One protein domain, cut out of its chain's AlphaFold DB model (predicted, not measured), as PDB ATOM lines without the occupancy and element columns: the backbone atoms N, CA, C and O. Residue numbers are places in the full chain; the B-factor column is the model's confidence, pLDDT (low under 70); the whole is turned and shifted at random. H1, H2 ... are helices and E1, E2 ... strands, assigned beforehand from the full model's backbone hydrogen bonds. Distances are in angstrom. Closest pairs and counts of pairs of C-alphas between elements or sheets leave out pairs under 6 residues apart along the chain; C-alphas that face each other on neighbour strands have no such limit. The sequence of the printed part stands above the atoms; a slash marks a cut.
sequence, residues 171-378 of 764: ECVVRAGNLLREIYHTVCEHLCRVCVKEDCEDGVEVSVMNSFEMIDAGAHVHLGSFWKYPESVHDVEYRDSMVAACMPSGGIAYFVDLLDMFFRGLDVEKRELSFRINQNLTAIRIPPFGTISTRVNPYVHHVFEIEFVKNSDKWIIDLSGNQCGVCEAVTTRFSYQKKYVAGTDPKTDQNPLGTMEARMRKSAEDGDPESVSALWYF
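This is residues 171 to 378 of the 764 residues of the protein "MYND-type zinc finger protein samB" of Sporormia fimetaria CBS 119925 (UniProt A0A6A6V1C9). A twisted sheet of five antiparallel strands, in the order E6 E5 E4 E3 E7, has the long helix H1 over one face and H7 in the curve of the other. The small hairpin of E1 and E2, with H2, lies at one end of the longest axis, and the turn between E4 and E5 lies at the other; H8 and H9 pack together beyond H4. The printed part has 208 residues with nine named helices and seven named strands, in the order H1 E1 E2 H2 H3 H4 H5 E3 E4 E5 H6 E6 H7 E7 H8 H9. The class is mixed, helices and strands; the whole is compact, with a radius of gyration of the C-alphas of 17.4 A and spans of 56 by 39 by 30 A.

Find C-alpha 268 at (203.868, 157.060, 91.847); from there E3 runs 25.0 A to residue 276, and E4 is residues 300 to 308, 25.2 A. E5 is residues 314 to 317, E6 330 to 332 and E7 349 to 352. H1, residues 171 to 190, begins at C-alpha 171, (191.758, 161.033, 85.796), and is 28.5 A long. Look next for E1 at 195 to 199, E2 at 205 to 209, H2 at 211 to 216, H3 at 236 to 246, H4 at 250 to 253, H5 at 256 to 262, H6 at 321 to 324 and H7 at 333 to 340. H8, 355 to 365, and H9, 369 to 378, are each 15.4 A long; H9 ends at C-alpha 378, (191.694, 139.921, 106.170).

E3, E4 and E5 form a meander, each strand the antiparallel neighbour of the one before: see N 271 and O 305, 2.9 A, then N 306 and O 315, 2.9 A. At the edges, N 316 of E5 is 2.8 A from O 331 of E6, and N 351 of E7 is 2.8 A from O 272 of E3. There are three layers, with H1 and H7 on opposite faces. H1 runs along the strands at a height of 6.6 A over the sheet; the sheet curls round H7, and the closest C-alphas of E5 and H7 are those of Trp 315 and Arg 333, 5.1 A apart. H4 is on the same face as H1; H5 and H6 only graze the sheet. H3 touches H6, closest at C-alphas 241 and 322, 4.4 A. H8 touches H4, closest at C-alphas 357 and 253, 4.0 A, and H9, closest at C-alphas 364 and 371, 4.3 A. In the hairpin of E1 and E2, N 197 and O 207 are 2.8 A apart; H2 touches no helix. Every O i to N i+4 pair is within hydrogen-bond range in H1, H2, H3, H5, H7 and H8, and 3 of 6 in H9; H4 and H6 are too short for one.

The farthest C-alphas, of Glu 201 and Lys 310, are 58.1 A apart. The printed part has no cut; the links H2 to H3 and E3 to E4 are long. Residues 193 to 225, 279 to 298, 344 to 346 and 369 to 375 have pLDDT under 70.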
ATOM      1  N   GLU A 171     192.885 161.928  86.086       92.38
ATOM      2  CA  GLU A 171     191.758 161.033  85.796       92.38
ATOM      3  C   GLU A 171     192.020 159.588  86.262       92.38
ATOM      4  O   GLU A 171     191.135 158.966  86.850       92.38
ATOM      5  N   CYS A 172     193.233 159.055  86.076       93.25
ATOM      6  CA  CYS A 172     193.593 157.721  86.571       93.25
ATOM      7  C   CYS A 172     193.440 157.609  88.099       93.25
ATOM      8  O   CYS A 172     192.913 156.608  88.582       93.25
ATOM      9  N   VAL A 173     193.869 158.626  88.859       95.94
ATOM     10  CA  VAL A 173     193.739 158.650  90.329       95.94
ATOM     11  C   VAL A 173     192.288 158.835  90.762       95.94
ATOM     12  O   VAL A 173     191.832 158.125  91.656       95.94
ATOM     13  N   VAL A 174     191.536 159.716  90.098       96.62
ATOM     14  CA  VAL A 174     190.101 159.922  90.345       96.62
ATOM     15  C   VAL A 174     189.311 158.638  90.086       96.62
ATOM     16  O   VAL A 174     188.479 158.256  90.906       96.62
ATOM     17  N   ARG A 175     189.584 157.929  88.988       97.00
ATOM     18  CA  ARG A 175     188.961 156.633  88.679       97.00
ATOM     19  C   ARG A 175     189.334 155.561  89.699       97.00
ATOM     20  O   ARG A 175     188.440 154.886  90.198       97.00
ATOM     21  N   ALA A 176     190.620 155.434  90.034       97.50
ATOM     22  CA  ALA A 176     191.101 154.443  90.993       97.50
ATOM     23  C   ALA A 176     190.501 154.658  92.386       97.50
ATOM     24  O   ALA A 176     189.958 153.723  92.956       97.50
ATOM     25  N   GLY A 177     190.546 155.881  92.922       97.81
ATOM     26  CA  GLY A 177     190.046 156.162  94.268       97.81
ATOM     27  C   GLY A 177     188.521 156.089  94.396       97.81
ATOM     28  O   GLY A 177     188.030 155.603  95.410       97.81
ATOM     29  N   ASN A 178     187.761 156.481  93.362       97.81
ATOM     30  CA  ASN A 178     186.309 156.256  93.354       97.81
ATOM     31  C   ASN A 178     185.976 154.756  93.347       97.81
ATOM     32  O   ASN A 178     185.168 154.317  94.159       97.81
ATOM     33  N   LEU A 179     186.631 153.969  92.489       97.94
ATOM     34  CA  LEU A 179     186.390 152.529  92.385       97.94
ATOM     35  C   LEU A 179     186.865 151.762  93.631       97.94
ATOM     36  O   LEU A 179     186.166 150.875  94.104       97.94
ATOM     37  N   LEU A 180     187.999 152.150  94.223       97.75
ATOM     38  CA  LEU A 180     188.443 151.659  95.532       97.75
ATOM     39  C   LEU A 180     187.404 151.938  96.621       97.75
ATOM     40  O   LEU A 180     187.155 151.062  97.445       97.75
ATOM     41  N   ARG A 181     186.778 153.126  96.623       97.25
ATOM     42  CA  ARG A 181     185.720 153.450  97.588       97.25
ATOM     43  C   ARG A 181     184.448 152.646  97.331       97.25
ATOM     44  O   ARG A 181     183.840 152.196  98.292       97.25
ATOM     45  N   GLU A 182     184.063 152.429  96.073       97.19
ATOM     46  CA  GLU A 182     182.937 151.548  95.729       97.19
ATOM     47  C   GLU A 182     183.186 150.117  96.239       97.19
ATOM     48  O   GLU A 182     182.357 149.599  96.981       97.19
ATOM     49  N   ILE A 183     184.362 149.530  95.973       97.31
ATOM     50  CA  ILE A 183     184.756 148.212  96.508       97.31
ATOM     51  C   ILE A 183     184.744 148.223  98.048       97.31
ATOM     52  O   ILE A 183     184.200 147.308  98.661       97.31
ATOM     53  N   TYR A 184     185.294 149.260  98.688       95.88
ATOM     54  CA  TYR A 184     185.284 149.411 100.147       95.88
ATOM     55  C   TYR A 184     183.862 149.471 100.725       95.88
ATOM     56  O   TYR A 184     183.568 148.741 101.668       95.88
ATOM     57  N   HIS A 185     182.954 150.257 100.138       94.44
ATOM     58  CA  HIS A 185     181.554 150.308 100.567       94.44
ATOM     59  C   HIS A 185     180.853 148.960 100.361       94.44
ATOM     60  O   HIS A 185     180.209 148.487 101.293       94.44
ATOM     61  N   THR A 186     181.043 148.287  99.219       94.75
ATOM     62  CA  THR A 186     180.511 146.934  98.970       94.75
ATOM     63  C   THR A 186     180.998 145.926 100.018       94.75
ATOM     64  O   THR A 186     180.202 145.136 100.533       94.75
ATOM     65  N   VAL A 187     182.284 145.970 100.385       93.12
ATOM     66  CA  VAL A 187     182.859 145.146 101.460       93.12
ATOM     67  C   VAL A 187     182.227 145.503 102.811       93.12
ATOM     68  O   VAL A 187     181.793 144.604 103.527       93.12
ATOM     69  N   CYS A 188     182.092 146.784 103.162       90.31
ATOM     70  CA  CYS A 188     181.424 147.205 104.399       90.31
ATOM     71  C   CYS A 188     179.940 146.799 104.466       90.31
ATOM     72  O   CYS A 188     179.467 146.441 105.543       90.31
ATOM     73  N   GLU A 189     179.207 146.845 103.351       89.31
ATOM     74  CA  GLU A 189     177.802 146.422 103.262       89.31
ATOM     75  C   GLU A 189     177.653 144.913 103.504       89.31
ATOM     76  O   GLU A 189     176.783 144.496 104.269       89.31
ATOM     77  N   HIS A 190     178.528 144.096 102.908       87.81
ATOM     78  CA  HIS A 190     178.531 142.638 103.082       87.81
ATOM     79  C   HIS A 190     179.033 142.198 104.460       87.81
ATOM     80  O   HIS A 190     178.546 141.215 105.017       87.81
ATOM     81  N   LEU A 191     179.997 142.926 105.024       83.19
ATOM     82  CA  LEU A 191     180.591 142.632 106.329       83.19
ATOM     83  C   LEU A 191     179.936 143.419 107.473       83.19
ATOM     84  O   LEU A 191     180.490 143.491 108.575       83.19
ATOM     85  N   CYS A 192     178.766 144.012 107.224       76.38
ATOM     86  CA  CYS A 192     178.086 144.885 108.166       76.38
ATOM     87  C   CYS A 192     177.758 144.143 109.474       76.38
ATOM     88  O   CYS A 192     177.016 143.158 109.506       76.38
ATOM     89  N   ARG A 193     178.323 144.635 110.584       66.81
ATOM     90  CA  ARG A 193     178.073 144.136 111.951       66.81
ATOM     91  C   ARG A 193     177.037 144.960 112.718       66.81
ATOM     92  O   ARG A 193     176.810 144.718 113.899       66.81
ATOM     93  N   VAL A 194     176.455 145.948 112.053       64.12
ATOM     94  CA  VAL A 194     175.554 146.933 112.637       64.12
ATOM     95  C   VAL A 194     174.113 146.493 112.422       64.12
ATOM     96  O   VAL A 194     173.660 146.339 111.286       64.12
ATOM     97  N   CYS A 195     173.373 146.349 113.519       59.47
ATOM     98  CA  CYS A 195     171.924 146.253 113.454       59.47
ATOM     99  C   CYS A 195     171.336 147.658 113.385       59.47
ATOM    100  O   CYS A 195     171.510 148.465 114.298       59.47
ATOM    101  N   VAL A 196     170.608 147.929 112.308       63.12
ATOM    102  CA  VAL A 196     169.850 149.167 112.156       63.12
ATOM    103  C   VAL A 196     168.419 148.933 112.611       63.12
ATOM    104  O   VAL A 196     167.704 148.106 112.042       63.12
ATOM    105  N   LYS A 197     168.013 149.661 113.647       62.78
ATOM    106  CA  LYS A 197     166.654 149.672 114.179       62.78
ATOM    107  C   LYS A 197     166.028 151.027 113.876       62.78
ATOM    108  O   LYS A 197     166.461 152.050 114.395       62.78
ATOM    109  N   GLU A 198     165.014 151.027 113.020       59.00
ATOM    110  CA  GLU A 198     164.222 152.220 112.729       59.00
ATOM    111  C   GLU A 198     163.157 152.402 113.814       59.00
ATOM    112  O   GLU A 198     162.175 151.656 113.857       59.00
ATOM    113  N   ASP A 199     163.337 153.389 114.692       57.97
ATOM    114  CA  ASP A 199     162.311 153.764 115.666       57.97
ATOM    115  C   ASP A 199     161.390 154.836 115.059       57.97
ATOM    116  O   ASP A 199     161.640 156.037 115.087       57.97
ATOM    117  N   CYS A 200     160.312 154.357 114.434       48.16
ATOM    118  CA  CYS A 200     159.456 155.112 113.513       48.16
ATOM    119  C   CYS A 200     158.296 155.907 114.158       48.16
ATOM    120  O   CYS A 200     157.265 156.087 113.506       48.16
ATOM    121  N   GLU A 201     158.407 156.377 115.407       51.38
ATOM    122  CA  GLU A 201     157.259 157.010 116.094       51.38
ATOM    123  C   GLU A 201     157.134 158.541 115.910       51.38
ATOM    124  O   GLU A 201     156.009 159.006 115.734       51.38
ATOM    125  N   ASP A 202     158.223 159.326 115.844       50.75
ATOM    126  CA  ASP A 202     158.146 160.813 115.743       50.75
ATOM    127  C   ASP A 202     159.101 161.464 114.710       50.75
ATOM    128  O   ASP A 202     159.229 162.688 114.600       50.75
ATOM    129  N   GLY A 203     159.762 160.643 113.902       49.41
ATOM    130  CA  GLY A 203     160.819 161.023 112.966       49.41
ATOM    131  C   GLY A 203     161.789 159.855 112.851       49.41
ATOM    132  O   GLY A 203     161.896 159.081 113.793       49.41
ATOM    133  N   VAL A 204     162.445 159.676 111.703       47.75
ATOM    134  CA  VAL A 204     163.295 158.494 111.477       47.75
ATOM    135  C   VAL A 204     164.591 158.627 112.280       47.75
ATOM    136  O   VAL A 204     165.605 159.104 111.770       47.75
ATOM    137  N   GLU A 205     164.550 158.225 113.550       54.59
ATOM    138  CA  GLU A 205     165.745 157.954 114.336       54.59
ATOM    139  C   GLU A 205     166.226 156.550 113.970       54.59
ATOM    140  O   GLU A 205     165.671 155.524 114.371       54.59
ATOM    141  N   VAL A 206     167.243 156.525 113.113       54.81
ATOM    142  CA  VAL A 206     167.975 155.315 112.762       54.81
ATOM    143  C   VAL A 206     168.865 154.994 113.959       54.81
ATOM    144  O   VAL A 206     169.924 155.595 114.116       54.81
ATOM    145  N   SER A 207     168.424 154.090 114.832       56.25
ATOM    146  CA  SER A 207     169.252 153.593 115.927       56.25
ATOM    147  C   SER A 207     170.204 152.529 115.391       56.25
ATOM    148  O   SER A 207     169.816 151.626 114.646       56.25
ATOM    149  N   VAL A 208     171.483 152.678 115.721       59.78
ATOM    150  CA  VAL A 208     172.589 151.970 115.077       59.78
ATOM    151  C   VAL A 208     173.312 151.180 116.156       59.78
ATOM    152  O   VAL A 208     174.269 151.663 116.763       59.78
ATOM    153  N   MET A 209     172.814 149.971 116.421       56.12
ATOM    154  CA  MET A 209     173.366 149.116 117.465       56.12
ATOM    155  C   MET A 209     174.691 148.517 117.005       56.12
ATOM    156  O   MET A 209     174.762 147.807 115.996       56.12
ATOM    157  N   ASN A 210     175.743 148.783 117.775       60.25
ATOM    158  CA  ASN A 210     177.026 148.119 117.597       60.25
ATOM    159  C   ASN A 210     176.934 146.678 118.133       60.25
ATOM    160  O   ASN A 210     176.217 146.395 119.092       60.25
ATOM    161  N   SER A 211     177.719 145.774 117.553       55.25
ATOM    162  CA  SER A 211     177.933 144.409 118.042       55.25
ATOM    163  C   SER A 211     178.191 144.303 119.558       55.25
ATOM    164  O   SER A 211     177.722 143.351 120.173       55.25
ATOM    165  N   PHE A 212     178.846 145.287 120.185       57.06
ATOM    166  CA  PHE A 212     179.025 145.326 121.643       57.06
ATOM    167  C   PHE A 212     177.702 145.435 122.417       57.06
ATOM    168  O   PHE A 212     177.481 144.652 123.336       57.06
ATOM    169  N   GLU A 213     176.772 146.299 122.001       55.41
ATOM    170  CA  GLU A 213     175.449 146.382 122.636       55.41
ATOM    171  C   GLU A 213     174.635 145.109 122.451       55.41
ATOM    172  O   GLU A 213     173.822 144.767 123.303       55.41
ATOM    173  N   MET A 214     174.840 144.393 121.343       53.34
ATOM    174  CA  MET A 214     174.217 143.088 121.162       53.34
ATOM    175  C   MET A 214     174.748 142.080 122.185       53.34
ATOM    176  O   MET A 214     173.941 141.406 122.823       53.34
ATOM    177  N   ILE A 215     176.069 142.027 122.399       55.88
ATOM    178  CA  ILE A 215     176.690 141.179 123.430       55.88
ATOM    179  C   ILE A 215     176.134 141.532 124.820       55.88
ATOM    180  O   ILE A 215     175.667 140.638 125.529       55.88
ATOM    181  N   ASP A 216     176.107 142.819 125.179       53.94
ATOM    182  CA  ASP A 216     175.621 143.298 126.482       53.94
ATOM    183  C   ASP A 216     174.105 143.090 126.669       53.94
ATOM    184  O   ASP A 216     173.646 142.767 127.767       53.94
ATOM    185  N   ALA A 217     173.313 143.178 125.595       57.22
ATOM    186  CA  ALA A 217     171.887 142.838 125.591       57.22
ATOM    187  C   ALA A 217     171.616 141.319 125.673       57.22
ATOM    188  O   ALA A 217     170.462 140.891 125.586       57.22
ATOM    189  N   GLY A 218     172.655 140.487 125.809       49.16
ATOM    190  CA  GLY A 218     172.547 139.029 125.829       49.16
ATOM    191  C   GLY A 218     172.208 138.417 124.468       49.16
ATOM    192  O   GLY A 218     171.975 137.210 124.377       49.16
ATOM    193  N   ALA A 219     172.197 139.210 123.393       52.78
ATOM    194  CA  ALA A 219     172.145 138.671 122.050       52.78
ATOM    195  C   ALA A 219     173.516 138.068 121.741       52.78
ATOM    196  O   ALA A 219     174.519 138.765 121.605       52.78
ATOM    197  N   HIS A 220     173.560 136.742 121.617       50.56
ATOM    198  CA  HIS A 220     174.754 136.054 121.156       50.56
ATOM    199  C   HIS A 220     175.140 136.593 119.772       50.56
ATOM    200  O   HIS A 220     174.574 136.176 118.759       50.56
ATOM    201  N   VAL A 221     176.135 137.482 119.724       52.44
ATOM    202  CA  VAL A 221     176.888 137.770 118.505       52.44
ATOM    203  C   VAL A 221     177.636 136.488 118.180       52.44
ATOM    204  O   VAL A 221     178.755 136.250 118.630       52.44
ATOM    205  N   HIS A 222     176.958 135.592 117.466       53.94
ATOM    206  CA  HIS A 222     177.596 134.404 116.946       53.94
ATOM    207  C   HIS A 222     178.715 134.887 116.024       53.94
ATOM    208  O   HIS A 222     178.479 135.664 115.103       53.94
ATOM    209  N   LEU A 223     179.941 134.446 116.287       47.94
ATOM    210  CA  LEU A 223     181.068 134.663 115.387       47.94
ATOM    211  C   LEU A 223     180.650 134.171 113.987       47.94
ATOM    212  O   LEU A 223     180.208 133.027 113.849       47.94
ATOM    213  N   GLY A 224     180.689 135.061 112.987       52.84
ATOM    214  CA  GLY A 224     180.110 134.838 111.653       52.84
ATOM    215  C   GLY A 224     178.685 135.386 111.418       52.84
ATOM    216  O   GLY A 224     178.136 135.180 110.336       52.84
ATOM    217  N   SER A 225     178.074 136.095 112.375       57.19
ATOM    218  CA  SER A 225     176.820 136.842 112.174       57.19
ATOM    219  C   SER A 225     177.061 138.124 111.377       57.19
ATOM    220  O   SER A 225     177.241 139.203 111.942       57.19
ATOM    221  N   PHE A 226     177.041 137.996 110.054       70.06
ATOM    222  CA  PHE A 226     176.939 139.128 109.139       70.06
ATOM    223  C   PHE A 226     175.472 139.536 109.006       70.06
ATOM    224  O   PHE A 226     174.608 138.694 108.738       70.06
ATOM    225  N   TRP A 227     175.179 140.816 109.220       71.69
ATOM    226  CA  TRP A 227     173.827 141.345 109.094       71.69
ATOM    227  C   TRP A 227     173.632 141.884 107.687       71.69
ATOM    228  O   TRP A 227     174.476 142.613 107.168       71.69
ATOM    229  N   LYS A 228     172.499 141.548 107.061       73.75
ATOM    230  CA  LYS A 228     172.134 142.183 105.797       73.75
ATOM    231  C   LYS A 228     171.942 143.676 106.059       73.75
ATOM    232  O   LYS A 228     171.148 144.038 106.929       73.75
ATOM    233  N   TYR A 229     172.639 144.513 105.295       79.25
ATOM    234  CA  TYR A 229     172.442 145.957 105.335       79.25
ATOM    235  C   TYR A 229     170.947 146.305 105.128       79.25
ATOM    236  O   TYR A 229     170.304 145.692 104.266       79.25
ATOM    237  N   PRO A 230     170.354 147.224 105.915       76.06
ATOM    238  CA  PRO A 230     168.926 147.538 105.835       76.06
ATOM    239  C   PRO A 230     168.538 148.109 104.467       76.06
ATOM    240  O   PRO A 230     168.977 149.188 104.073       76.06
ATOM    241  N   GLU A 231     167.632 147.426 103.765       81.69
ATOM    242  CA  GLU A 231     167.117 147.881 102.464       81.69
ATOM    243  C   GLU A 231     166.361 149.218 102.542       81.69
ATOM    244  O   GLU A 231     166.213 149.891 101.526       81.69
ATOM    245  N   SER A 232     165.881 149.600 103.729       76.81
ATOM    246  CA  SER A 232     165.117 150.824 103.996       76.81
ATOM    247  C   SER A 232     165.969 152.098 104.043       76.81
ATOM    248  O   SER A 232     165.441 153.197 103.851       76.81
ATOM    249  N   VAL A 233     167.292 151.983 104.224       77.50
ATOM    250  CA  VAL A 233     168.206 153.133 104.167       77.50
ATOM    251  C   VAL A 233     168.469 153.488 102.701       77.50
ATOM    252  O   VAL A 233     169.441 153.066 102.080       77.50
ATOM    253  N   HIS A 234     167.542 154.257 102.130       79.19
ATOM    254  CA  HIS A 234     167.549 154.647 100.717       79.19
ATOM    255  C   HIS A 234     168.411 155.883 100.400       79.19
ATOM    256  O   HIS A 234     168.656 156.169  99.226       79.19
ATOM    257  N   ASP A 235     168.826 156.654 101.409       86.06
ATOM    258  CA  ASP A 235     169.697 157.811 101.204       86.06
ATOM    259  C   ASP A 235     171.149 157.347 101.048       86.06
ATOM    260  O   ASP A 235     171.740 156.806 101.980       86.06
ATOM    261  N   VAL A 236     171.710 157.540  99.852       87.44
ATOM    262  CA  VAL A 236     173.044 157.040  99.487       87.44
ATOM    263  C   VAL A 236     174.149 157.704 100.307       87.44
ATOM    264  O   VAL A 236     175.104 157.034 100.682       87.44
ATOM    265  N   GLU A 237     174.038 158.996 100.625       86.12
ATOM    266  CA  GLU A 237     175.074 159.707 101.383       86.12
ATOM    267  C   GLU A 237     175.081 159.249 102.845       86.12
ATOM    268  O   GLU A 237     176.143 158.976 103.408       86.12
ATOM    269  N   TYR A 238     173.897 159.082 103.438       83.88
ATOM    270  CA  TYR A 238     173.739 158.525 104.777       83.88
ATOM    271  C   TYR A 238     174.184 157.057 104.844       83.88
ATOM    272  O   TYR A 238     174.951 156.698 105.737       83.88
ATOM    273  N   ARG A 239     173.792 156.235 103.860       87.12
ATOM    274  CA  ARG A 239     174.235 154.840 103.700       87.12
ATOM    275  C   ARG A 239     175.755 154.738 103.682       87.12
ATOM    276  O   ARG A 239     176.331 154.060 104.529       87.12
ATOM    277  N   ASP A 240     176.389 155.459 102.759       89.94
ATOM    278  CA  ASP A 240     177.840 155.498 102.579       89.94
ATOM    279  C   ASP A 240     178.546 155.954 103.868       89.94
ATOM    280  O   ASP A 240     179.567 155.395 104.266       89.94
ATOM    281  N   SER A 241     177.968 156.924 104.581       87.50
ATOM    282  CA  SER A 241     178.491 157.412 105.863       87.50
ATOM    283  C   SER A 241     178.385 156.375 106.985       87.50
ATOM    284  O   SER A 241     179.315 156.249 107.784       87.50
ATOM    285  N   MET A 242     177.299 155.597 107.039       83.50
ATOM    286  CA  MET A 242     177.144 154.495 107.994       83.50
ATOM    287  C   MET A 242     178.127 153.358 107.721       83.50
ATOM    288  O   MET A 242     178.798 152.903 108.644       83.50
ATOM    289  N   VAL A 243     178.238 152.901 106.468       87.56
ATOM    290  CA  VAL A 243     179.124 151.776 106.120       87.56
ATOM    291  C   VAL A 243     180.598 152.159 106.251       87.56
ATOM    292  O   VAL A 243     181.404 151.339 106.686       87.56
ATOM    293  N   ALA A 244     180.952 153.422 105.993       89.19
ATOM    294  CA  ALA A 244     182.276 153.948 106.299       89.19
ATOM    295  C   ALA A 244     182.562 153.956 107.814       89.19
ATOM    296  O   ALA A 244     183.642 153.526 108.222       89.19
ATOM    297  N   ALA A 245     181.588 154.363 108.638       85.00
ATOM    298  CA  ALA A 245     181.695 154.386 110.101       85.00
ATOM    299  C   ALA A 245     181.757 152.989 110.755       85.00
ATOM    300  O   ALA A 245     182.170 152.878 111.910       85.00
ATOM    301  N   CYS A 246     181.390 151.920 110.037       79.19
ATOM    302  CA  CYS A 246     181.595 150.538 110.485       79.19
ATOM    303  C   CYS A 246     183.078 150.126 110.497       79.19
ATOM    304  O   CYS A 246     183.452 149.258 111.284       79.19
ATOM    305  N   MET A 247     183.916 150.707 109.629       83.44
ATOM    306  CA  MET A 247     185.331 150.335 109.469       83.44
ATOM    307  C   MET A 247     186.269 151.550 109.299       83.44
ATOM    308  O   MET A 247     187.063 151.579 108.357       83.44
ATOM    309  N   PRO A 248     186.267 152.528 110.229       85.31
ATOM    310  CA  PRO A 248     186.989 153.802 110.116       85.31
ATOM    311  C   PRO A 248     188.409 153.718 109.548       85.31
ATOM    312  O   PRO A 248     188.758 154.471 108.640       85.31
ATOM    313  N   SER A 249     189.210 152.794 110.083       88.44
ATOM    314  CA  SER A 249     190.602 152.557 109.682       88.44
ATOM    315  C   SER A 249     190.763 151.355 108.744       88.44
ATOM    316  O   SER A 249     191.840 151.153 108.187       88.44
ATOM    317  N   GLY A 250     189.709 150.555 108.552       86.94
ATOM    318  CA  GLY A 250     189.737 149.338 107.737       86.94
ATOM    319  C   GLY A 250     189.966 149.624 106.256       86.94
ATOM    320  O   GLY A 250     190.707 148.899 105.598       86.94
ATOM    321  N   GLY A 251     189.445 150.749 105.758       89.94
ATOM    322  CA  GLY A 251     189.726 151.215 104.398       89.94
ATOM    323  C   GLY A 251     191.219 151.413 104.102       89.94
ATOM    324  O   GLY A 251     191.604 151.365 102.945       89.94
ATOM    325  N   ILE A 252     192.079 151.589 105.113       94.31
ATOM    326  CA  ILE A 252     193.535 151.703 104.910       94.31
ATOM    327  C   ILE A 252     194.288 150.479 105.399       94.31
ATOM    328  O   ILE A 252     195.278 150.112 104.785       94.31
ATOM    329  N   ALA A 253     193.800 149.807 106.441       92.50
ATOM    330  CA  ALA A 253     194.388 148.554 106.897       92.50
ATOM    331  C   ALA A 253     194.273 147.417 105.868       92.50
ATOM    332  O   ALA A 253     195.124 146.542 105.865       92.50
ATOM    333  N   TYR A 254     193.223 147.396 105.036       92.00
ATOM    334  CA  TYR A 254     192.879 146.211 104.234       92.00
ATOM    335  C   TYR A 254     192.936 146.419 102.713       92.00
ATOM    336  O   TYR A 254     192.781 145.464 101.963       92.00
ATOM    337  N   PHE A 255     193.141 147.652 102.237       95.94
ATOM    338  CA  PHE A 255     193.159 147.982 100.801       95.94
ATOM    339  C   PHE A 255     194.565 148.327 100.286       95.94
ATOM    340  O   PHE A 255     194.696 148.860  99.187       95.94
ATOM    341  N   VAL A 256     195.615 148.022 101.058       95.88
ATOM    342  CA  VAL A 256     197.022 148.275 100.697       95.88
ATOM    343  C   VAL A 256     197.394 147.578  99.386       95.88
ATOM    344  O   VAL A 256     197.790 148.247  98.430       95.88
ATOM    345  N   ASP A 257     197.188 146.264  99.308       95.19
ATOM    346  CA  ASP A 257     197.525 145.475  98.119       95.19
ATOM    347  C   ASP A 257     196.664 145.854  96.910       95.19
ATOM    348  O   ASP A 257     197.167 145.988  95.793       95.19
ATOM    349  N   LEU A 258     195.374 146.130  97.121       96.38
ATOM    350  CA  LEU A 258     194.483 146.558  96.044       96.38
ATOM    351  C   LEU A 258     194.843 147.959  95.514       96.38
ATOM    352  O   LEU A 258     194.810 148.197  94.301       96.38
ATOM    353  N   LEU A 259     195.251 148.883  96.391       97.38
ATOM    354  CA  LEU A 259     195.836 150.163  95.996       97.38
ATOM    355  C   LEU A 259     197.127 149.944  95.193       97.38
ATOM    356  O   LEU A 259     197.344 150.621  94.182       97.38
ATOM    357  N   ASP A 260     197.974 148.990  95.592       96.12
ATOM    358  CA  ASP A 260     199.164 148.661  94.815       96.12
ATOM    359  C   ASP A 260     198.808 148.161  93.409       96.12
ATOM    360  O   ASP A 260     199.304 148.722  92.424       96.12
ATOM    361  N   MET A 261     197.869 147.212  93.317       95.00
ATOM    362  CA  MET A 261     197.341 146.664  92.066       95.00
ATOM    363  C   MET A 261     196.829 147.759  91.124       95.00
ATOM    364  O   MET A 261     197.267 147.802  89.975       95.00
ATOM    365  N   PHE A 262     195.968 148.682  91.573       95.88
ATOM    366  CA  PHE A 262     195.463 149.768  90.715       95.88
ATOM    367  C   PHE A 262     196.586 150.627  90.122       95.88
ATOM    368  O   PHE A 262     196.567 150.966  88.933       95.88
ATOM    369  N   PHE A 263     197.590 150.950  90.938       95.31
ATOM    370  CA  PHE A 263     198.714 151.795  90.546       95.31
ATOM    371  C   PHE A 263     199.911 151.015  89.972       95.31
ATOM    372  O   PHE A 263     200.976 151.597  89.744       95.31
ATOM    373  N   ARG A 264     199.762 149.719  89.666       92.44
ATOM    374  CA  ARG A 264     200.843 148.903  89.096       92.44
ATOM    375  C   ARG A 264     201.307 149.464  87.745       92.44
ATOM    376  O   ARG A 264     200.518 149.801  86.848       92.44
ATOM    377  N   GLY A 265     202.627 149.592  87.605       87.31
ATOM    378  CA  GLY A 265     203.269 150.178  86.425       87.31
ATOM    379  C   GLY A 265     203.025 151.684  86.237       87.31
ATOM    380  O   GLY A 265     203.193 152.179  85.121       87.31
ATOM    381  N   LEU A 266     202.601 152.404  87.282       88.50
ATOM    382  CA  LEU A 266     202.603 153.868  87.337       88.50
ATOM    383  C   LEU A 266     203.767 154.382  88.195       88.50
ATOM    384  O   LEU A 266     204.190 153.742  89.149       88.50
ATOM    385  N   ASP A 267     204.284 155.549  87.815       90.50
ATOM    386  CA  ASP A 267     205.440 156.216  88.430       90.50
ATOM    387  C   ASP A 267     204.960 157.099  89.599       90.50
ATOM    388  O   ASP A 267     204.903 158.330  89.495       90.50
ATOM    389  N   VAL A 268     204.482 156.439  90.662       94.56
ATOM    390  CA  VAL A 268     203.868 157.060  91.847       94.56
ATOM    391  C   VAL A 268     204.483 156.552  93.148       94.56
ATOM    392  O   VAL A 268     204.684 155.353  93.329       94.56
ATOM    393  N   GLU A 269     204.707 157.466  94.086       96.69
ATOM    394  CA  GLU A 269     204.912 157.145  95.495       96.69
ATOM    395  C   GLU A 269     203.556 157.048  96.208       96.69
ATOM    396  O   GLU A 269     202.625 157.799  95.906       96.69
ATOM    397  N   LYS A 270     203.451 156.121  97.162       97.56
ATOM    398  CA  LYS A 270     202.228 155.814  97.917       97.56
ATOM    399  C   LYS A 270     202.550 155.909  99.406       97.56
ATOM    400  O   LYS A 270     203.570 155.374  99.842       97.56
ATOM    401  N   ARG A 271     201.726 156.614 100.179       97.62
ATOM    402  CA  ARG A 271     201.944 156.863 101.615       97.62
ATOM    403  C   ARG A 271     200.623 156.808 102.372       97.62
ATOM    404  O   ARG A 271     199.569 157.062 101.800       97.62
ATOM    405  N   GLU A 272     200.688 156.551 103.670       97.19
ATOM    406  CA  GLU A 272     199.554 156.710 104.579       97.19
ATOM    407  C   GLU A 272     199.698 158.031 105.337       97.19
ATOM    408  O   GLU A 272     200.743 158.310 105.927       97.19
ATOM    409  N   LEU A 273     198.650 158.852 105.347       96.19
ATOM    410  CA  LEU A 273     198.610 160.100 106.104       96.19
ATOM    411  C   LEU A 273     197.600 160.004 107.240       96.19
ATOM    412  O   LEU A 273     196.520 159.437 107.083       96.19
ATOM    413  N   SER A 274     197.932 160.620 108.372       94.31
ATOM    414  CA  SER A 274     196.998 160.804 109.488       94.31
ATOM    415  C   SER A 274     196.687 162.287 109.671       94.31
ATOM    416  O   SER A 274     197.594 163.113 109.799       94.31
ATOM    417  N   PHE A 275     195.401 162.630 109.681       92.50
ATOM    418  CA  PHE A 275     194.896 163.996 109.782       92.50
ATOM    419  C   PHE A 275     193.935 164.143 110.955       92.50
ATOM    420  O   PHE A 275     193.073 163.299 111.169       92.50
ATOM    421  N   ARG A 276     194.004 165.268 111.668       91.12
ATOM    422  CA  ARG A 276     192.916 165.685 112.560       91.12
ATOM    423  C   ARG A 276     191.846 166.375 111.729       91.12
ATOM    424  O   ARG A 276     192.119 167.432 111.163       91.12
ATOM    425  N   ILE A 277     190.655 165.797 111.638       89.50
ATOM    426  CA  ILE A 277     189.557 166.360 110.837       89.50
ATOM    427  C   ILE A 277     188.785 167.420 111.635       89.50
ATOM    428  O   ILE A 277     188.685 167.370 112.864       89.50
ATOM    429  N   ASN A 278     188.283 168.433 110.930       83.12
ATOM    430  CA  ASN A 278     187.542 169.553 111.493       83.12
ATOM    431  C   ASN A 278     186.187 169.091 112.061       83.12
ATOM    432  O   ASN A 278     185.343 168.570 111.339       83.12
ATOM    433  N   GLN A 279     185.956 169.354 113.351       68.88
ATOM    434  CA  GLN A 279     184.755 168.949 114.099       68.88
ATOM    435  C   GLN A 279     183.437 169.557 113.584       68.88
ATOM    436  O   GLN A 279     182.368 169.161 114.037       68.88
ATOM    437  N   ASN A 280     183.497 170.535 112.676       65.81
ATOM    438  CA  ASN A 280     182.311 171.141 112.066       65.81
ATOM    439  C   ASN A 280     181.655 170.268 110.983       65.81
ATOM    440  O   ASN A 280     180.592 170.639 110.486       65.81
ATOM    441  N   LEU A 281     182.281 169.158 110.578       63.47
ATOM    442  CA  LEU A 281     181.676 168.209 109.649       63.47
ATOM    443  C   LEU A 281     180.711 167.270 110.387       63.47
ATOM    444  O   LEU A 281     180.935 166.915 111.544       63.47
ATOM    445  N   THR A 282     179.644 166.847 109.708       65.31
ATOM    446  CA  THR A 282     178.703 165.855 110.241       65.31
ATOM    447  C   THR A 282     179.394 164.497 110.319       65.31
ATOM    448  O   THR A 282     179.454 163.770 109.332       65.31
ATOM    449  N   ALA A 283     179.924 164.156 111.492       60.34
ATOM    450  CA  ALA A 283     180.477 162.834 111.744       60.34
ATOM    451  C   ALA A 283     179.382 161.879 112.241       60.34
ATOM    452  O   ALA A 283     178.734 162.153 113.257       60.34
ATOM    453  N   ILE A 284     179.206 160.743 111.563       64.75
ATOM    454  CA  ILE A 284     178.425 159.624 112.098       64.75
ATOM    455  C   ILE A 284     179.380 158.782 112.935       64.75
ATOM    456  O   ILE A 284     180.148 157.985 112.404       64.75
ATOM    457  N   ARG A 285     179.339 158.947 114.262       59.88
ATOM    458  CA  ARG A 285     179.994 158.004 115.171       59.88
ATOM    459  C   ARG A 285     178.982 157.007 115.705       59.88
ATOM    460  O   ARG A 285     178.004 157.400 116.333       59.88
ATOM    461  N   ILE A 286     179.304 155.731 115.531       59.31
ATOM    462  CA  ILE A 286     178.618 154.587 116.129       59.31
ATOM    463  C   ILE A 286     179.418 154.189 117.381       59.31
ATOM    464  O   ILE A 286     180.397 153.448 117.261       59.31
ATOM    465  N   PRO A 287     179.142 154.731 118.584       54.88
ATOM    466  CA  PRO A 287     179.850 154.268 119.772       54.88
ATOM    467  C   PRO A 287     179.472 152.812 120.090       54.88
ATOM    468  O   PRO A 287     178.430 152.332 119.647       54.88
ATOM    469  N   PRO A 288     180.260 152.114 120.926       50.03
ATOM    470  CA  PRO A 288     179.901 150.784 121.427       50.03
ATOM    471  C   PRO A 288     178.628 150.754 122.299       50.03
ATOM    472  O   PRO A 288     178.227 149.673 122.702       50.03
ATOM    473  N   PHE A 289     177.996 151.910 122.560       55.09
ATOM    474  CA  PHE A 289     176.788 152.095 123.380       55.09
ATOM    475  C   PHE A 289     175.701 152.934 122.655       55.09
ATOM    476  O   PHE A 289     175.145 153.870 123.239       55.09
ATOM    477  N   GLY A 290     175.514 152.698 121.344       49.94
ATOM    478  CA  GLY A 290     174.280 152.971 120.566       49.94
ATOM    479  C   GLY A 290     173.864 154.420 120.302       49.94
ATOM    480  O   GLY A 290     173.113 154.716 119.376       49.94
ATOM    481  N   THR A 291     174.372 155.362 121.085       52.81
ATOM    482  CA  THR A 291     174.021 156.782 121.025       52.81
ATOM    483  C   THR A 291     174.835 157.490 119.947       52.81
ATOM    484  O   THR A 291     175.972 157.885 120.189       52.81
ATOM    485  N   ILE A 292     174.264 157.681 118.750       52.91
ATOM    486  CA  ILE A 292     174.949 158.374 117.643       52.91
ATOM    487  C   ILE A 292     175.414 159.762 118.099       52.91
ATOM    488  O   ILE A 292     174.637 160.711 118.214       52.91
ATOM    489  N   SER A 293     176.716 159.890 118.356       53.69
ATOM    490  CA  SER A 293     177.292 161.135 118.847       53.69
ATOM    491  C   SER A 293     177.793 161.960 117.675       53.69
ATOM    492  O   SER A 293     178.873 161.726 117.136       53.69
ATOM    493  N   THR A 294     177.014 162.980 117.324       52.75
ATOM    494  CA  THR A 294     177.330 163.964 116.276       52.75
ATOM    495  C   THR A 294     178.429 164.958 116.673       52.75
ATOM    496  O   THR A 294     178.691 165.915 115.947       52.75
ATOM    497  N   ARG A 295     179.068 164.786 117.843       48.53
ATOM    498  CA  ARG A 295     180.126 165.674 118.355       48.53
ATOM    499  C   ARG A 295     181.240 164.876 119.014       48.53
ATOM    500  O   ARG A 295     181.146 164.489 120.178       48.53
ATOM    501  N   VAL A 296     182.327 164.682 118.276       50.19
ATOM    502  CA  VAL A 296     183.513 163.967 118.749       50.19
ATOM    503  C   VAL A 296     184.696 164.933 118.865       50.19
ATOM    504  O   VAL A 296     184.829 165.882 118.095       50.19
ATOM    505  N   ASN A 297     185.566 164.673 119.846       55.44
ATOM    506  CA  ASN A 297     186.918 165.243 119.948       55.44
ATOM    507  C   ASN A 297     187.665 165.071 118.596       55.44
ATOM    508  O   ASN A 297     187.297 164.161 117.854       55.44
ATOM    509  N   PRO A 298     188.675 165.895 118.228       60.59
ATOM    510  CA  PRO A 298     189.165 165.938 116.851       60.59
ATOM    511  C   PRO A 298     189.727 164.568 116.469       60.59
ATOM    512  O   PRO A 298     190.713 164.105 117.047       60.59
ATOM    513  N   TYR A 299     189.034 163.910 115.546       77.56
ATOM    514  CA  TYR A 299     189.289 162.526 115.194       77.56
ATOM    515  C   TYR A 299     190.542 162.450 114.324       77.56
ATOM    516  O   TYR A 299     190.695 163.246 113.393       77.56
ATOM    517  N   VAL A 300     191.441 161.518 114.652       88.25
ATOM    518  CA  VAL A 300     192.551 161.166 113.769       88.25
ATOM    519  C   VAL A 300     191.973 160.253 112.699       88.25
ATOM    520  O   VAL A 300     191.670 159.095 112.961       88.25
ATOM    521  N   HIS A 301     191.779 160.820 111.517       93.06
ATOM    522  CA  HIS A 301     191.336 160.124 110.323       93.06
ATOM    523  C   HIS A 301     192.551 159.754 109.480       93.06
ATOM    524  O   HIS A 301     193.535 160.500 109.433       93.06
ATOM    525  N   HIS A 302     192.483 158.614 108.810       94.44
ATOM    526  CA  HIS A 302     193.567 158.106 107.982       94.44
ATOM    527  C   HIS A 302     193.162 158.204 106.508       94.44
ATOM    528  O   HIS A 302     192.017 157.920 106.170       94.44
ATOM    529  N   VAL A 303     194.095 158.593 105.635       97.31
ATOM    530  CA  VAL A 303     193.904 158.631 104.171       97.31
ATOM    531  C   VAL A 303     195.141 158.109 103.440       97.31
ATOM    532  O   VAL A 303     196.252 158.181 103.972       97.31
ATOM    533  N   PHE A 304     194.984 157.641 102.203       98.19
ATOM    534  CA  PHE A 304     196.124 157.385 101.322       98.19
ATOM    535  C   PHE A 304     196.567 158.680 100.627       98.19
ATOM    536  O   PHE A 304     195.736 159.473 100.184       98.19
ATOM    537  N   GLU A 305     197.877 158.875 100.477       97.94
ATOM    538  CA  GLU A 305     198.471 159.879  99.591       97.94
ATOM    539  C   GLU A 305     199.152 159.209  98.396       97.94
ATOM    540  O   GLU A 305     199.961 158.295  98.561       97.94
ATOM    541  N   ILE A 306     198.848 159.717  97.199       97.94
ATOM    542  CA  ILE A 306     199.481 159.348  95.932       97.94
ATOM    543  C   ILE A 306     200.251 160.562  95.412       97.94
ATOM    544  O   ILE A 306     199.659 161.611  95.153       97.94
ATOM    545  N   GLU A 307     201.564 160.429  95.249       96.88
ATOM    546  CA  GLU A 307     202.440 161.469  94.704       96.88
ATOM    547  C   GLU A 307     203.058 161.009  93.385       96.88
ATOM    548  O   GLU A 307     203.778 160.015  93.331       96.88
ATOM    549  N   PHE A 308     202.804 161.743  92.306       92.81
ATOM    550  CA  PHE A 308     203.413 161.446  91.011       92.81
ATOM    551  C   PHE A 308     204.867 161.925  90.952       92.81
ATOM    552  O   PHE A 308     205.146 163.116  91.091       92.81
ATOM    553  N   VAL A 309     205.799 161.020  90.644       91.25
ATOM    554  CA  VAL A 309     207.251 161.291  90.677       91.25
ATOM    555  C   VAL A 309     207.677 162.397  89.695       91.25
ATOM    556  O   VAL A 309     208.639 163.124  89.939       91.25
ATOM    557  N   LYS A 310     206.960 162.561  88.574       87.00
ATOM    558  CA  LYS A 310     207.355 163.455  87.464       87.00
ATOM    559  C   LYS A 310     207.003 164.933  87.656       87.00
ATOM    560  O   LYS A 310     207.729 165.795  87.166       87.00
ATOM    561  N   ASN A 311     205.871 165.215  88.290       89.00
ATOM    562  CA  ASN A 311     205.282 166.547  88.496       89.00
ATOM    563  C   ASN A 311     205.137 166.906  89.984       89.00
ATOM    564  O   ASN A 311     204.873 168.065  90.287       89.00
ATOM    565  N   SER A 312     205.341 165.949  90.897       92.81
ATOM    566  CA  SER A 312     205.128 166.096  92.344       92.81
ATOM    567  C   SER A 312     203.695 166.498  92.720       92.81
ATOM    568  O   SER A 312     203.466 167.076  93.784       92.81
ATOM    569  N   ASP A 313     202.722 166.182  91.857       94.00
ATOM    570  CA  ASP A 313     201.306 166.394  92.144       94.00
ATOM    571  C   ASP A 313     200.834 165.353  93.165       94.00
ATOM    572  O   ASP A 313     201.005 164.146  92.965       94.00
ATOM    573  N   LYS A 314     200.253 165.842  94.266       96.75
ATOM    574  CA  LYS A 314     199.846 165.042  95.428       96.75
ATOM    575  C   LYS A 314     198.332 164.969  95.544       96.75
ATOM    576  O   LYS A 314     197.648 165.996  95.647       96.75
ATOM    577  N   TRP A 315     197.835 163.747  95.608       98.06
ATOM    578  CA  TRP A 315     196.425 163.399  95.670       98.06
ATOM    579  C   TRP A 315     196.124 162.641  96.950       98.06
ATOM    580  O   TRP A 315     196.957 161.884  97.436       98.06
ATOM    581  N   ILE A 316     194.926 162.849  97.480       98.12
ATOM    582  CA  ILE A 316     194.383 162.099  98.604       98.12
ATOM    583  C   ILE A 316     193.315 161.158  98.071       98.12
ATOM    584  O   ILE A 316     192.447 161.597  97.317       98.12
ATOM    585  N   ILE A 317     193.391 159.894  98.483       98.38
ATOM    586  CA  ILE A 317     192.321 158.911  98.331       98.38
ATOM    587  C   ILE A 317     191.801 158.600  99.737       98.38
ATOM    588  O   ILE A 317     192.544 158.124 100.597       98.38
ATOM    589  N   ASP A 318     190.528 158.904  99.964       97.88
ATOM    590  CA  ASP A 318     189.850 158.786 101.249       97.88
ATOM    591  C   ASP A 318     188.661 157.825 101.114       97.88
ATOM    592  O   ASP A 318     187.611 158.177 100.570       97.88
ATOM    593  N   LEU A 319     188.849 156.577 101.559       97.38
ATOM    594  CA  LEU A 319     187.837 155.527 101.408       97.38
ATOM    595  C   LEU A 319     186.749 155.618 102.485       97.38
ATOM    596  O   LEU A 319     185.584 155.373 102.194       97.38
ATOM    597  N   SER A 320     187.105 156.001 103.713       95.19
ATOM    598  CA  SER A 320     186.177 156.094 104.849       95.19
ATOM    599  C   SER A 320     185.708 157.523 105.154       95.19
ATOM    600  O   SER A 320     184.947 157.727 106.098       95.19
ATOM    601  N   GLY A 321     186.099 158.519 104.353       94.19
ATOM    602  CA  GLY A 321     185.827 159.946 104.569       94.19
ATOM    603  C   GLY A 321     184.358 160.314 104.794       94.19
ATOM    604  O   GLY A 321     184.066 161.215 105.586       94.19
ATOM    605  N   ASN A 322     183.421 159.573 104.191       92.44
ATOM    606  CA  ASN A 322     181.982 159.746 104.402       92.44
ATOM    607  C   ASN A 322     181.589 159.692 105.897       92.44
ATOM    608  O   ASN A 322     180.733 160.461 106.323       92.44
ATOM    609  N   GLN A 323     182.279 158.903 106.734       89.06
ATOM    610  CA  GLN A 323     182.029 158.850 108.187       89.06
ATOM    611  C   GLN A 323     182.219 160.202 108.900       89.06
ATOM    612  O   GLN A 323     181.710 160.413 109.998       89.06
ATOM    613  N   CYS A 324     182.989 161.101 108.284       89.06
ATOM    614  CA  CYS A 324     183.304 162.453 108.734       89.06
ATOM    615  C   CYS A 324     182.755 163.517 107.768       89.06
ATOM    616  O   CYS A 324     183.274 164.628 107.743       89.06
ATOM    617  N   GLY A 325     181.749 163.201 106.943       88.69
ATOM    618  CA  GLY A 325     181.161 164.140 105.979       88.69
ATOM    619  C   GLY A 325     182.096 164.551 104.830       88.69
ATOM    620  O   GLY A 325     181.881 165.588 104.200       88.69
ATOM    621  N   VAL A 326     183.148 163.771 104.556       92.56
ATOM    622  CA  VAL A 326     184.041 163.958 103.404       92.56
ATOM    623  C   VAL A 326     183.554 163.072 102.257       92.56
ATOM    624  O   VAL A 326     183.981 161.936 102.087       92.56
ATOM    625  N   CYS A 327     182.622 163.600 101.466       92.56
ATOM    626  CA  CYS A 327     181.938 162.837 100.412       92.56
ATOM    627  C   CYS A 327     182.744 162.740  99.094       92.56
ATOM    628  O   CYS A 327     182.347 162.025  98.170       92.56
ATOM    629  N   GLU A 328     183.887 163.427  98.999       95.56
ATOM    630  CA  GLU A 328     184.853 163.344  97.892       95.56
ATOM    631  C   GLU A 328     185.850 162.195  98.149       95.56
ATOM    632  O   GLU A 328     186.731 162.345  98.990       95.56
ATOM    633  N   ALA A 329     185.765 161.081  97.405       96.88
ATOM    634  CA  ALA A 329     186.732 159.972  97.525       96.88
ATOM    635  C   ALA A 329     188.163 160.381  97.155       96.88
ATOM    636  O   ALA A 329     189.134 159.798  97.630       96.88
ATOM    637  N   VAL A 330     188.285 161.343  96.236       98.12
ATOM    638  CA  VAL A 330     189.551 161.781  95.650       98.12
ATOM    639  C   VAL A 330     189.574 163.294  95.555       98.12
ATOM    640  O   VAL A 330     188.639 163.909  95.047       98.12
ATOM    641  N   THR A 331     190.665 163.902  96.014       97.50
ATOM    642  CA  THR A 331     190.888 165.349  95.914       97.50
ATOM    643  C   THR A 331     192.389 165.651  95.999       97.50
ATOM    644  O   THR A 331     193.177 164.798  96.410       97.50
ATOM    645  N   THR A 332     192.839 166.851  95.626       97.12
ATOM    646  CA  THR A 332     194.269 167.201  95.761       97.12
ATOM    647  C   THR A 332     194.646 167.403  97.233       97.12
ATOM    648  O   THR A 332     193.838 167.924  98.005       97.12
ATOM    649  N   ARG A 333     195.885 167.081  97.643       96.12
ATOM    650  CA  ARG A 333     196.353 167.241  99.044       96.12
ATOM    651  C   ARG A 333     196.075 168.637  99.596       96.12
ATOM    652  O   ARG A 333     195.576 168.778 100.710       96.12
ATOM    653  N   PHE A 334     196.340 169.663  98.789       95.12
ATOM    654  CA  PHE A 334     196.066 171.054  99.142       95.12
ATOM    655  C   PHE A 334     194.571 171.315  99.387       95.12
ATOM    656  O   PHE A 334     194.215 171.987 100.355       95.12
ATOM    657  N   SER A 335     193.691 170.766  98.543       95.56
ATOM    658  CA  SER A 335     192.239 170.906  98.703       95.56
ATOM    659  C   SER A 335     191.737 170.161  99.935       95.56
ATOM    660  O   SER A 335     190.976 170.744 100.706       95.56
ATOM    661  N   TYR A 336     192.210 168.932 100.171       96.00
ATOM    662  CA  TYR A 336     191.860 168.143 101.354       96.00
ATOM    663  C   TYR A 336     192.234 168.883 102.644       96.00
ATOM    664  O   TYR A 336     191.386 169.141 103.496       96.00
ATOM    665  N   GLN A 337     193.500 169.312 102.744       94.31
ATOM    666  CA  GLN A 337     194.016 170.051 103.895       94.31
ATOM    667  C   GLN A 337     193.252 171.360 104.128       94.31
ATOM    668  O   GLN A 337     192.905 171.672 105.263       94.31
ATOM    669  N   LYS A 338     192.938 172.110 103.065       93.38
ATOM    670  CA  LYS A 338     192.206 173.379 103.169       93.38
ATOM    671  C   LYS A 338     190.735 173.204 103.571       93.38
ATOM    672  O   LYS A 338     190.211 174.068 104.272       93.38
ATOM    673  N   LYS A 339     190.055 172.161 103.082       93.19
ATOM    674  CA  LYS A 339     188.620 171.928 103.331       93.19
ATOM    675  C   LYS A 339     188.360 171.243 104.676       93.19
ATOM    676  O   LYS A 339     187.467 171.671 105.402       93.19
ATOM    677  N   TYR A 340     189.105 170.179 104.982       92.44
ATOM    678  CA  TYR A 340     188.685 169.178 105.970       92.44
ATOM    679  C   TYR A 340     189.585 169.086 107.206       92.44
ATOM    680  O   TYR A 340     189.120 168.642 108.252       92.44
ATOM    681  N   VAL A 341     190.847 169.519 107.138       92.19
ATOM    682  CA  VAL A 341     191.793 169.374 108.259       92.19
ATOM    683  C   VAL A 341     191.607 170.489 109.297       92.19
ATOM    684  O   VAL A 341     191.359 171.653 108.977       92.19
ATOM    685  N   ALA A 342     191.687 170.124 110.576       87.94
ATOM    686  CA  ALA A 342     191.456 171.004 111.712       87.94
ATOM    687  C   ALA A 342     192.626 171.979 111.929       87.94
ATOM    688  O   ALA A 342     193.616 171.670 112.593       87.94
ATOM    689  N   GLY A 343     192.473 173.199 111.414       83.88
ATOM    690  CA  GLY A 343     193.460 174.268 111.566       83.88
ATOM    691  C   GLY A 343     194.729 174.033 110.745       83.88
ATOM    692  O   GLY A 343     194.776 173.198 109.847       83.88
ATOM    693  N   THR A 344     195.785 174.790 111.041       69.88
ATOM    694  CA  THR A 344     197.083 174.648 110.367       69.88
ATOM    695  C   THR A 344     197.931 173.565 111.034       69.88
ATOM    696  O   THR A 344     199.053 173.865 111.442       69.88
ATOM    697  N   ASP A 345     197.394 172.354 111.236       66.62
ATOM    698  CA  ASP A 345     198.133 171.278 111.910       66.62
ATOM    699  C   ASP A 345     199.409 170.947 111.110       66.62
ATOM    700  O   ASP A 345     199.323 170.410 110.000       66.62
ATOM    701  N   PRO A 346     200.608 171.309 111.611       58.94
ATOM    702  CA  PRO A 346     201.839 171.162 110.848       58.94
ATOM    703  C   PRO A 346     202.387 169.731 110.932       58.94
ATOM    704  O   PRO A 346     203.390 169.430 110.289       58.94
ATOM    705  N   LYS A 347     201.757 168.860 111.734       71.25
ATOM    706  CA  LYS A 347     202.134 167.463 111.934       71.25
ATOM    707  C   LYS A 347     201.091 166.539 111.310       71.25
ATOM    708  O   LYS A 347     200.345 165.852 111.995       71.25
ATOM    709  N   THR A 348     201.065 166.508 109.979       84.12
ATOM    710  CA  THR A 348     200.541 165.327 109.285       84.12
ATOM    711  C   THR A 348     201.544 164.198 109.487       84.12
ATOM    712  O   THR A 348     202.632 164.253 108.907       84.12
ATOM    713  N   ASP A 349     201.198 163.198 110.295       89.56
ATOM    714  CA  ASP A 349     202.025 162.000 110.423       89.56
ATOM    715  C   ASP A 349     202.004 161.264 109.078       89.56
ATOM    716  O   ASP A 349     200.937 160.893 108.578       89.56
ATOM    717  N   GLN A 350     203.184 161.130 108.465       94.38
ATOM    718  CA  GLN A 350     203.385 160.416 107.205       94.38
ATOM    719  C   GLN A 350     203.973 159.053 107.532       94.38
ATOM    720  O   GLN A 350     205.103 158.974 108.018       94.38
ATOM    721  N   ASN A 351     203.222 157.999 107.248       95.56
ATOM    722  CA  ASN A 351     203.660 156.630 107.438       95.56
ATOM    723  C   ASN A 351     203.931 155.976 106.069       95.56
ATOM    724  O   ASN A 351     203.285 156.337 105.075       95.56
ATOM    725  N   PRO A 352     204.872 155.019 105.986       96.75
ATOM    726  CA  PRO A 352     204.967 154.116 104.843       96.75
ATOM    727  C   PRO A 352     203.629 153.415 104.571       96.75
ATOM    728  O   PRO A 352     202.859 153.163 105.500       96.75
ATOM    729  N   LEU A 353     203.366 153.079 103.310       96.75
ATOM    730  CA  LEU A 353     202.245 152.211 102.951       96.75
ATOM    731  C   LEU A 353     202.397 150.837 103.642       96.75
ATOM    732  O   LEU A 353     203.507 150.308 103.689       96.75
ATOM    733  N   GLY A 354     201.308 150.293 104.187       95.94
ATOM    734  CA  GLY A 354     201.289 149.059 104.983       95.94
ATOM    735  C   GLY A 354     201.412 149.280 106.498       95.94
ATOM    736  O   GLY A 354     201.380 148.320 107.267       95.94
ATOM    737  N   THR A 355     201.536 150.525 106.976       95.81
ATOM    738  CA  THR A 355     201.743 150.792 108.413       95.81
ATOM    739  C   THR A 355     200.489 150.506 109.235       95.81
ATOM    740  O   THR A 355     200.585 149.928 110.321       95.81
ATOM    741  N   MET A 356     199.308 150.899 108.748       93.19
ATOM    742  CA  MET A 356     198.049 150.594 109.426       93.19
ATOM    743  C   MET A 356     197.736 149.097 109.391       93.19
ATOM    744  O   MET A 356     197.276 148.553 110.392       93.19
ATOM    745  N   GLU A 357     198.026 148.429 108.275       93.38
ATOM    746  CA  GLU A 357     197.869 146.981 108.133       93.38
ATOM    747  C   GLU A 357     198.710 146.230 109.171       93.38
ATOM    748  O   GLU A 357     198.170 145.483 109.991       93.38
ATOM    749  N   ALA A 358     200.022 146.492 109.200       93.12
ATOM    750  CA  ALA A 358     200.947 145.869 110.140       93.12
ATOM    751  C   ALA A 358     200.552 146.142 111.601       93.12
ATOM    752  O   ALA A 358     200.662 145.257 112.452       93.12
ATOM    753  N   ARG A 359     200.035 147.343 111.900       91.06
ATOM    754  CA  ARG A 359     199.499 147.685 113.226       91.06
ATOM    755  C   ARG A 359     198.268 146.851 113.580       91.06
ATOM    756  O   ARG A 359     198.228 146.314 114.682       91.06
ATOM    757  N   MET A 360     197.285 146.749 112.683       87.88
ATOM    758  CA  MET A 360     196.059 145.975 112.917       87.88
ATOM    759  C   MET A 360     196.360 144.487 113.092       87.88
ATOM    760  O   MET A 360     195.866 143.868 114.031       87.88
ATOM    761  N   ARG A 361     197.223 143.932 112.232       88.44
ATOM    762  CA  ARG A 361     197.696 142.547 112.320       88.44
ATOM    763  C   ARG A 361     198.392 142.281 113.656       88.44
ATOM    764  O   ARG A 361     197.953 141.398 114.386       88.44
ATOM    765  N   LYS A 362     199.402 143.083 114.015       88.81
ATOM    766  CA  LYS A 362     200.125 142.920 115.284       88.81
ATOM    767  C   LYS A 362     199.191 143.024 116.490       88.81
ATOM    768  O   LYS A 362     199.245 142.191 117.380       88.81
ATOM    769  N   SER A 363     198.330 144.038 116.523       84.25
ATOM    770  CA  SER A 363     197.411 144.250 117.646       84.25
ATOM    771  C   SER A 363     196.456 143.056 117.823       84.25
ATOM    772  O   SER A 363     196.076 142.705 118.937       84.25
ATOM    773  N   ALA A 364     196.120 142.359 116.732       82.69
ATOM    774  CA  ALA A 364     195.331 141.137 116.784       82.69
ATOM    775  C   ALA A 364     196.119 139.908 117.263       82.69
ATOM    776  O   ALA A 364     195.570 139.076 117.982       82.69
ATOM    777  N   GLU A 365     197.397 139.807 116.887       84.69
ATOM    778  CA  GLU A 365     198.347 138.808 117.401       84.69
ATOM    779  C   GLU A 365     198.600 139.013 118.911       84.69
ATOM    780  O   GLU A 365     198.642 138.043 119.666       84.69
ATOM    781  N   ASP A 366     198.642 140.272 119.370       86.56
ATOM    782  CA  ASP A 366     198.688 140.679 120.786       86.56
ATOM    783  C   ASP A 366     197.353 140.410 121.538       86.56
ATOM    784  O   ASP A 366     197.274 140.579 122.757       86.56
ATOM    785  N   GLY A 367     196.297 139.966 120.840       79.44
ATOM    786  CA  GLY A 367     195.016 139.554 121.424       79.44
ATOM    787  C   GLY A 367     194.059 140.690 121.809       79.44
ATOM    788  O   GLY A 367     193.083 140.437 122.519       79.44
ATOM    789  N   ASP A 368     194.298 141.924 121.355       76.69
ATOM    790  CA  ASP A 368     193.384 143.051 121.581       76.69
ATOM    791  C   ASP A 368     191.996 142.771 120.957       76.69
ATOM    792  O   ASP A 368     191.931 142.502 119.759       76.69
ATOM    793  N   PRO A 369     190.866 142.849 121.690       67.31
ATOM    794  CA  PRO A 369     189.547 142.483 121.160       67.31
ATOM    795  C   PRO A 369     189.069 143.286 119.936       67.31
ATOM    796  O   PRO A 369     188.377 142.731 119.071       67.31
ATOM    797  N   GLU A 370     189.430 144.572 119.828       64.25
ATOM    798  CA  GLU A 370     189.119 145.382 118.637       64.25
ATOM    799  C   GLU A 370     189.909 144.871 117.417       64.25
ATOM    800  O   GLU A 370     189.390 144.812 116.301       64.25
ATOM    801  N   SER A 371     191.127 144.383 117.638       64.62
ATOM    802  CA  SER A 371     192.025 143.874 116.600       64.62
ATOM    803  C   SER A 371     191.837 142.376 116.301       64.62
ATOM    804  O   SER A 371     191.932 141.946 115.156       64.62
ATOM    805  N   VAL A 372     191.406 141.562 117.261       63.72
ATOM    806  CA  VAL A 372     190.875 140.217 116.985       63.72
ATOM    807  C   VAL A 372     189.640 140.328 116.086       63.72
ATOM    808  O   VAL A 372     189.444 139.488 115.213       63.72
ATOM    809  N   SER A 373     188.853 141.406 116.212       65.00
ATOM    810  CA  SER A 373     187.826 141.751 115.218       65.00
ATOM    811  C   SER A 373     188.428 142.183 113.872       65.00
ATOM    812  O   SER A 373     187.857 141.824 112.843       65.00
ATOM    813  N   ALA A 374     189.590 142.849 113.855       64.44
ATOM    814  CA  ALA A 374     190.340 143.185 112.638       64.44
ATOM    815  C   ALA A 374     190.730 141.949 111.794       64.44
ATOM    816  O   ALA A 374     190.624 141.984 110.567       64.44
ATOM    817  N   LEU A 375     191.072 140.813 112.425       66.31
ATOM    818  CA  LEU A 375     191.383 139.560 111.708       66.31
ATOM    819  C   LEU A 375     190.235 139.033 110.836       66.31
ATOM    820  O   LEU A 375     190.480 138.382 109.819       66.31
ATOM    821  N   TRP A 376     188.987 139.362 111.177       73.31
ATOM    822  CA  TRP A 376     187.819 138.972 110.383       73.31
ATOM    823  C   TRP A 376     187.695 139.715 109.056       73.31
ATOM    824  O   TRP A 376     186.852 139.320 108.258       73.31
ATOM    825  N   TYR A 377     188.489 140.761 108.813       80.25
ATOM    826  CA  TYR A 377     188.463 141.522 107.562       80.25
ATOM    827  C   TYR A 377     189.552 141.080 106.572       80.25
ATOM    828  O   TYR A 377     189.311 141.113 105.368       80.25
ATOM    829  N   PHE A 378     190.679 140.532 107.046       85.44
ATOM    830  CA  PHE A 378     191.694 139.921 106.170       85.44
ATOM    831  C   PHE A 378     191.170 138.689 105.408       85.44
ATOM    832  O   PHE A 378     191.511 138.492 104.243       85.44
TER     833      PHE A 378